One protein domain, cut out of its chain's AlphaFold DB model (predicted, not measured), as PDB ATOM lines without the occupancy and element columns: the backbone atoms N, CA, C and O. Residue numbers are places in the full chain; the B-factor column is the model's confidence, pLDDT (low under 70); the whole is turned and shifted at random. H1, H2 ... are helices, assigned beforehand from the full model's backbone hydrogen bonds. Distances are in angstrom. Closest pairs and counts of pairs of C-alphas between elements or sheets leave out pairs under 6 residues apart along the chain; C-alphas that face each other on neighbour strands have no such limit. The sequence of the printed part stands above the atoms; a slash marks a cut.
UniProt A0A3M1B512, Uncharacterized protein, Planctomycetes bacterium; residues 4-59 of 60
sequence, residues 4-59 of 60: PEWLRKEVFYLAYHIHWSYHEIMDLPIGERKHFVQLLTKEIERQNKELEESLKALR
ATOM      1  N   PRO A   4     266.852 188.363 160.120       85.62
ATOM      2  CA  PRO A   4     265.769 187.658 160.811       85.62
ATOM      3  C   PRO A   4     265.183 188.412 162.012       85.62
ATOM      4  O   PRO A   4     263.983 188.331 162.261       85.62
ATOM      5  N   GLU A   5     266.002 189.157 162.757       90.00
ATOM      6  CA  GLU A   5     265.528 189.923 163.917       90.00
ATOM      7  C   GLU A   5     264.639 191.099 163.508       90.00
ATOM      8  O   GLU A   5     263.660 191.387 164.191       90.00
ATOM      9  N   TRP A   6     264.949 191.758 162.387       91.06
ATOM     10  CA  TRP A   6     264.115 192.836 161.847       91.06
ATOM     11  C   TRP A   6     262.730 192.340 161.462       91.06
ATOM     12  O   TRP A   6     261.737 192.912 161.901       91.06
ATOM     13  N   LEU A   7     262.662 191.238 160.713       94.12
ATOM     14  CA  LEU A   7     261.387 190.673 160.279       94.12
ATOM     15  C   LEU A   7     260.503 190.280 161.469       94.12
ATOM     16  O   LEU A   7     259.318 190.593 161.480       94.12
ATOM     17  N   ARG A   8     261.077 189.652 162.504       95.06
ATOM     18  CA  ARG A   8     260.319 189.295 163.716       95.06
ATOM     19  C   ARG A   8     259.733 190.520 164.410       95.06
ATOM     20  O   ARG A   8     258.606 190.447 164.884       95.06
ATOM     21  N   LYS A   9     260.466 191.637 164.454       94.31
ATOM     22  CA  LYS A   9     259.951 192.895 165.012       94.31
ATOM     23  C   LYS A   9     258.839 193.488 164.158       94.31
ATOM     24  O   LYS A   9     257.818 193.866 164.715       94.31
ATOM     25  N   GLU A  10     259.014 193.539 162.835       95.38
ATOM     26  CA  GLU A  10     257.974 194.013 161.913       95.38
ATOM     27  C   GLU A  10     256.673 193.223 162.118       95.38
ATOM     28  O   GLU A  10     255.624 193.811 162.362       95.38
ATOM     29  N   VAL A  11     256.758 191.890 162.114       96.06
ATOM     30  CA  VAL A  11     255.611 191.004 162.351       96.06
ATOM     31  C   VAL A  11     254.992 191.238 163.724       96.06
ATOM     32  O   VAL A  11     253.780 191.400 163.826       96.06
ATOM     33  N   PHE A  12     255.808 191.279 164.778       95.62
ATOM     34  CA  PHE A  12     255.317 191.473 166.138       95.62
ATOM     35  C   PHE A  12     254.575 192.805 166.293       95.62
ATOM     36  O   PHE A  12     253.467 192.827 166.820       95.62
ATOM     37  N   TYR A  13     255.152 193.906 165.806       95.00
ATOM     38  CA  TYR A  13     254.542 195.227 165.941       95.00
ATOM     39  C   TYR A  13     253.220 195.337 165.191       95.00
ATOM     40  O   TYR A  13     252.258 195.863 165.750       95.00
ATOM     41  N   LEU A  14     253.162 194.816 163.963       94.94
ATOM     42  CA  LEU A  14     251.956 194.876 163.144       94.94
ATOM     43  C   LEU A  14     250.856 193.958 163.684       94.94
ATOM     44  O   LEU A  14     249.713 194.390 163.791       94.94
ATOM     45  N   ALA A  15     251.190 192.738 164.110       95.94
ATOM     46  CA  ALA A  15     250.210 191.830 164.705       95.94
ATOM     47  C   ALA A  15     249.663 192.366 166.038       95.94
ATOM     48  O   ALA A  15     248.476 192.222 166.326       95.94
ATOM     49  N   TYR A  16     250.510 193.010 166.848       94.56
ATOM     50  CA  TYR A  16     250.104 193.533 168.153       94.56
ATOM     51  C   TYR A  16     249.200 194.771 168.052       94.56
ATOM     52  O   TYR A  16     248.253 194.877 168.822       94.56
ATOM     53  N   HIS A  17     249.466 195.686 167.111       90.56
ATOM     54  CA  HIS A  17     248.755 196.974 167.036       90.56
ATOM     55  C   HIS A  17     247.686 197.053 165.943       90.56
ATOM     56  O   HIS A  17     246.741 197.820 166.079       90.56
ATOM     57  N   ILE A  18     247.843 196.307 164.846       87.94
ATOM     58  CA  ILE A  18     246.925 196.337 163.691       87.94
ATOM     59  C   ILE A  18     246.091 195.045 163.627       87.94
ATOM     60  O   ILE A  18     245.144 194.947 162.855       87.94
ATOM     61  N   HIS A  19     246.398 194.061 164.482       90.00
ATOM     62  CA  HIS A  19     245.671 192.791 164.611       90.00
ATOM     63  C   HIS A  19     245.619 191.941 163.336       90.00
ATOM     64  O   HIS A  19     244.810 191.021 163.236       90.00
ATOM     65  N   TRP A  20     246.513 192.200 162.382       93.56
ATOM     66  CA  TRP A  20     246.717 191.313 161.246       93.56
ATOM     67  C   TRP A  20     247.331 189.993 161.693       93.56
ATOM     68  O   TRP A  20     248.210 189.944 162.560       93.56
ATOM     69  N   SER A  21     246.885 188.909 161.068       95.12
ATOM     70  CA  SER A  21     247.492 187.602 161.260       95.12
ATOM     71  C   SER A  21     248.924 187.576 160.721       95.12
ATOM     72  O   SER A  21     249.317 188.355 159.848       95.12
ATOM     73  N   TYR A  22     249.716 186.619 161.211       94.50
ATOM     74  CA  TYR A  22     251.060 186.368 160.690       94.50
ATOM     75  C   TYR A  22     251.068 186.218 159.161       94.50
ATOM     76  O   TYR A  22     251.944 186.761 158.496       94.50
ATOM     77  N   HIS A  23     250.080 185.505 158.613       95.88
ATOM     78  CA  HIS A  23     249.972 185.251 157.179       95.88
ATOM     79  C   HIS A  23     249.738 186.540 156.389       95.88
ATOM     80  O   HIS A  23     250.515 186.837 155.488       95.88
ATOM     81  N   GLU A  24     248.772 187.360 156.805       96.31
ATOM     82  CA  GLU A  24     248.489 188.646 156.156       96.31
ATOM     83  C   GLU A  24     249.713 189.574 156.152       96.31
ATOM     84  O   GLU A  24     250.001 190.223 155.151       96.31
ATOM     85  N   ILE A  25     250.492 189.601 157.240       96.06
ATOM     86  CA  ILE A  25     251.703 190.434 157.326       96.06
ATOM     87  C   ILE A  25     252.821 189.912 156.412       96.06
ATOM     88  O   ILE A  25     253.594 190.694 155.844       96.06
ATOM     89  N   MET A  26     252.951 188.592 156.303       96.19
ATOM     90  CA  MET A  26     253.976 187.961 155.474       96.19
ATOM     91  C   MET A  26     253.674 188.074 153.979       96.19
ATOM     92  O   MET A  26     254.621 188.122 153.193       96.19
ATOM     93  N   ASP A  27     252.400 188.199 153.609       97.19
ATOM     94  CA  ASP A  27     251.959 188.413 152.228       97.19
ATOM     95  C   ASP A  27     252.177 189.860 151.747       97.19
ATOM     96  O   ASP A  27     252.182 190.129 150.542       97.19
ATOM     97  N   LEU A  28     252.428 190.806 152.661       95.88
ATOM     98  CA  LEU A  28     252.748 192.184 152.290       95.88
ATOM     99  C   LEU A  28     254.117 192.296 151.602       95.88
ATOM    100  O   LEU A  28     255.120 191.742 152.085       95.88
ATOM    101  N   PRO A  29     254.224 193.141 150.556       96.69
ATOM    102  CA  PRO A  29     255.513 193.583 150.053       96.69
ATOM    103  C   PRO A  29     256.379 194.147 151.185       96.69
ATOM    104  O   PRO A  29     255.904 194.866 152.063       96.69
ATOM    105  N   ILE A  30     257.687 193.873 151.146       94.25
ATOM    106  CA  ILE A  30     258.626 194.324 152.191       94.25
ATOM    107  C   ILE A  30     258.561 195.851 152.383       94.25
ATOM    108  O   ILE A  30     258.681 196.330 153.509       94.25
ATOM    109  N   GLY A  31     258.378 196.610 151.297       96.06
ATOM    110  CA  GLY A  31     258.232 198.068 151.343       96.06
ATOM    111  C   GLY A  31     256.987 198.513 152.111       96.06
ATOM    112  O   GLY A  31     257.104 199.317 153.032       96.06
ATOM    113  N   GLU A  32     255.833 197.924 151.793       96.75
ATOM    114  CA  GLU A  32     254.554 198.183 152.469       96.75
ATOM    115  C   GLU A  32     254.634 197.840 153.957       96.75
ATOM    116  O   GLU A  32     254.325 198.664 154.816       96.75
ATOM    117  N   ARG A  33     255.154 196.652 154.287       96.12
ATOM    118  CA  ARG A  33     255.299 196.221 155.682       96.12
ATOM    119  C   ARG A  33     256.143 197.206 156.497       96.12
ATOM    120  O   ARG A  33     255.771 197.574 157.609       96.12
ATOM    121  N   LYS A  34     257.259 197.675 155.933       95.62
ATOM    122  CA  LYS A  34     258.107 198.698 156.565       95.62
ATOM    123  C   LYS A  34     257.401 200.040 156.695       95.62
ATOM    124  O   LYS A  34     257.585 200.712 157.707       95.62
ATOM    125  N   HIS A  35     256.611 200.427 155.698       97.06
ATOM    126  CA  HIS A  35     255.849 201.667 155.733       97.06
ATOM    127  C   HIS A  35     254.834 201.667 156.882       97.06
ATOM    128  O   HIS A  35     254.806 202.616 157.664       97.06
ATOM    129  N   PHE A  36     254.089 200.576 157.073       96.69
ATOM    130  CA  PHE A  36     253.167 200.455 158.206       96.69
ATOM    131  C   PHE A  36     253.876 200.525 159.558       96.69
ATOM    132  O   PHE A  36     253.398 201.207 160.461       96.69
ATOM    133  N   VAL A  37     255.045 199.892 159.696       96.00
ATOM    134  CA  VAL A  37     255.845 200.010 160.926       96.00
ATOM    135  C   VAL A  37     256.251 201.463 161.182       96.00
ATOM    136  O   VAL A  37     256.155 201.923 162.314       96.00
ATOM    137  N   GLN A  38     256.641 202.219 160.150       96.69
ATOM    138  CA  GLN A  38     256.968 203.642 160.297       96.69
ATOM    139  C   GLN A  38     255.760 204.490 160.711       96.69
ATOM    140  O   GLN A  38     255.908 205.384 161.544       96.69
ATOM    141  N   LEU A  39     254.579 204.234 160.139       97.19
ATOM    142  CA  LEU A  39     253.344 204.918 160.534       97.19
ATOM    143  C   LEU A  39     253.003 204.629 161.998       97.19
ATOM    144  O   LEU A  39     252.734 205.556 162.758       97.19
ATOM    145  N   LEU A  40     253.098 203.363 162.404       95.69
ATOM    146  CA  LEU A  40     252.866 202.941 163.778       95.69
ATOM    147  C   LEU A  40     253.847 203.601 164.757       95.69
ATOM    148  O   LEU A  40     253.432 204.078 165.808       95.69
ATOM    149  N   THR A  41     255.137 203.674 164.414       95.56
ATOM    150  CA  THR A  41     256.135 204.361 165.247       95.56
ATOM    151  C   THR A  41     255.770 205.828 165.464       95.56
ATOM    152  O   THR A  41     255.757 206.276 166.606       95.56
ATOM    153  N   LYS A  42     255.407 206.554 164.398       97.38
ATOM    154  CA  LYS A  42     255.002 207.967 164.501       97.38
ATOM    155  C   LYS A  42     253.779 208.158 165.394       97.38
ATOM    156  O   LYS A  42     253.713 209.125 166.146       97.38
ATOM    157  N   GLU A  43     252.815 207.248 165.309       96.19
ATOM    158  CA  GLU A  43     251.600 207.315 166.116       96.19
ATOM    159  C   GLU A  43     251.888 207.064 167.604       96.19
ATOM    160  O   GLU A  43     251.423 207.821 168.452       96.19
ATOM    161  N   ILE A  44     252.729 206.077 167.927       95.69
ATOM    162  CA  ILE A  44     253.167 205.822 169.309       95.69
ATOM    163  C   ILE A  44     253.955 207.017 169.864       95.69
ATOM    164  O   ILE A  44     253.735 207.426 171.000       95.69
ATOM    165  N   GLU A  45     254.856 207.609 169.075       97.31
ATOM    166  CA  GLU A  45     255.607 208.806 169.478       97.31
ATOM    167  C   GLU A  45     254.679 209.991 169.780       97.31
ATOM    168  O   GLU A  45     254.860 210.674 170.791       97.31
ATOM    169  N   ARG A  46     253.651 210.206 168.947       97.94
ATOM    170  CA  ARG A  46     252.621 211.228 169.178       97.94
ATOM    171  C   ARG A  46     251.870 210.978 170.488       97.94
ATOM    172  O   ARG A  46     251.767 211.888 171.305       97.94
ATOM    173  N   GLN A  47     251.393 209.753 170.705       96.88
ATOM    174  CA  GLN A  47     250.654 209.375 171.916       96.88
ATOM    175  C   GLN A  47     251.505 209.511 173.184       96.88
ATOM    176  O   GLN A  47     251.025 210.008 174.200       96.88
ATOM    177  N   ASN A  48     252.781 209.122 173.125       97.38
ATOM    178  CA  ASN A  48     253.706 209.279 174.247       97.38
ATOM    179  C   ASN A  48     253.885 210.752 174.619       97.38
ATOM    180  O   ASN A  48     253.831 211.092 175.798       97.38
ATOM    181  N   LYS A  49     254.031 211.633 173.623       98.00
ATOM    182  CA  LYS A  49     254.143 213.074 173.857       98.00
ATOM    183  C   LYS A  49     252.889 213.644 174.532       98.00
ATOM    184  O   LYS A  49     253.002 214.396 175.493       98.00
ATOM    185  N   GLU A  50     251.703 213.250 174.074       97.56
ATOM    186  CA  GLU A  50     250.427 213.677 174.676       97.56
ATOM    187  C   GLU A  50     250.279 213.190 176.122       97.56
ATOM    188  O   GLU A  50     249.802 213.926 176.994       97.56
ATOM    189  N   LEU A  51     250.730 211.966 176.403       97.31
ATOM    190  CA  LEU A  51     250.743 211.414 177.753       97.31
ATOM    191  C   LEU A  51     251.722 212.167 178.663       97.31
ATOM    192  O   LEU A  51     251.371 212.494 179.796       97.31
ATOM    193  N   GLU A  52     252.929 212.463 178.183       97.62
ATOM    194  CA  GLU A  52     253.934 213.234 178.922       97.62
ATOM    195  C   GLU A  52     253.430 214.640 179.270       97.62
ATOM    196  O   GLU A  52     253.559 215.076 180.416       97.62
ATOM    197  N   GLU A  53     252.803 215.327 178.312       97.06
ATOM    198  CA  GLU A  53     252.194 216.645 178.521       97.06
ATOM    199  C   GLU A  53     251.053 216.579 179.548       97.06
ATOM    200  O   GLU A  53     251.004 217.393 180.474       97.06
ATOM    201  N   SER A  54     250.193 215.561 179.454       96.56
ATOM    202  CA  SER A  54     249.095 215.340 180.405       96.56
ATOM    203  C   SER A  54     249.603 215.068 181.825       96.56
ATOM    204  O   SER A  54     249.093 215.625 182.797       96.56
ATOM    205  N   LEU A  55     250.641 214.237 181.966       96.81
ATOM    206  CA  LEU A  55     251.265 213.938 183.257       96.81
ATOM    207  C   LEU A  55     251.958 215.158 183.865       96.81
ATOM    208  O   LEU A  55     251.990 215.286 185.088       96.81
ATOM    209  N   LYS A  56     252.526 216.036 183.032       96.75
ATOM    210  CA  LYS A  56     253.114 217.293 183.489       96.75
ATOM    211  C   LYS A  56     252.035 218.248 184.002       96.75
ATOM    212  O   LYS A  56     252.188 218.758 185.105       96.75
ATOM    213  N   ALA A  57     250.936 218.414 183.266       94.12
ATOM    214  CA  ALA A  57     249.830 219.289 183.659       94.12
ATOM    215  C   ALA A  57     249.161 218.875 184.982       94.12
ATOM    216  O   ALA A  57     248.711 219.727 185.730       94.12
ATOM    217  N   LEU A  58     249.119 217.575 185.303       94.44
ATOM    218  CA  LEU A  58     248.601 217.080 186.590       94.44
ATOM    219  C   LEU A  58     249.518 217.371 187.791       94.44
ATOM    220  O   LEU A  58     249.098 217.188 188.932       94.44
ATOM    221  N   ARG A  59     250.785 217.722 187.547       92.19
ATOM    222  CA  ARG A  59     251.797 217.979 188.586       92.19
ATOM    223  C   ARG A  59     251.998 219.470 188.873       92.19
ATOM    224  O   ARG A  59     252.708 219.778 189.830       92.19
TER     225      ARG A  59
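AT A GLANCE: This is residues 4 to 59 of the 60 residues of an uncharacterized protein of Planctomycetes bacterium (UniProt A0A3M1B512). One long helix, H3, makes the length: its first part joins H1 and the short H2 in a small compact head, and residues 42 to 59, mostly H3, stick out from that head as an arm. The printed part has 56 residues, all helix in class, with H1, H2 and H3 in that order and no named strand. It is loose, with a radius of gyration of the C-alphas of 14.4 A, and spans 46 by 18 by 18 A.

IN THESE COORDINATES: H3, residues 30 to 57, measures 41.1 A and ends at C-alpha 57 (249.830, 219.289, 183.659). H1, residues 4 to 18, measures 20.9 A and begins at C-alpha 4 (265.769, 187.658, 160.811). H2 is residues 22 to 27.

HOW THE PARTS SIT: H3, with residues 33 to 40 alone, touches H1 at a steep tilt of 60 degrees, the same way; the closest C-alphas, of Glu 10 and Val 37, are 6.4 A apart. H1, with residues 11 to 15 alone, touches H2, closest at C-alphas Val 11 and Ile 25, 6.4 A; they are only just about perpendicular, at 70.3 degrees. H2 and H3 are close but not clearly touching, C-alphas Ile 25 and Arg 33 being closest at 7.0 A. In H1, H2 and H3 every O i to N i+4 pair is within hydrogen-bond range.

THE WHOLE: The C-alphas of Asp 27 and Arg 59 are farthest apart, 46.9 A. The printed part has no cut, both links are tight, and no printed residue is under 70 in pLDDT.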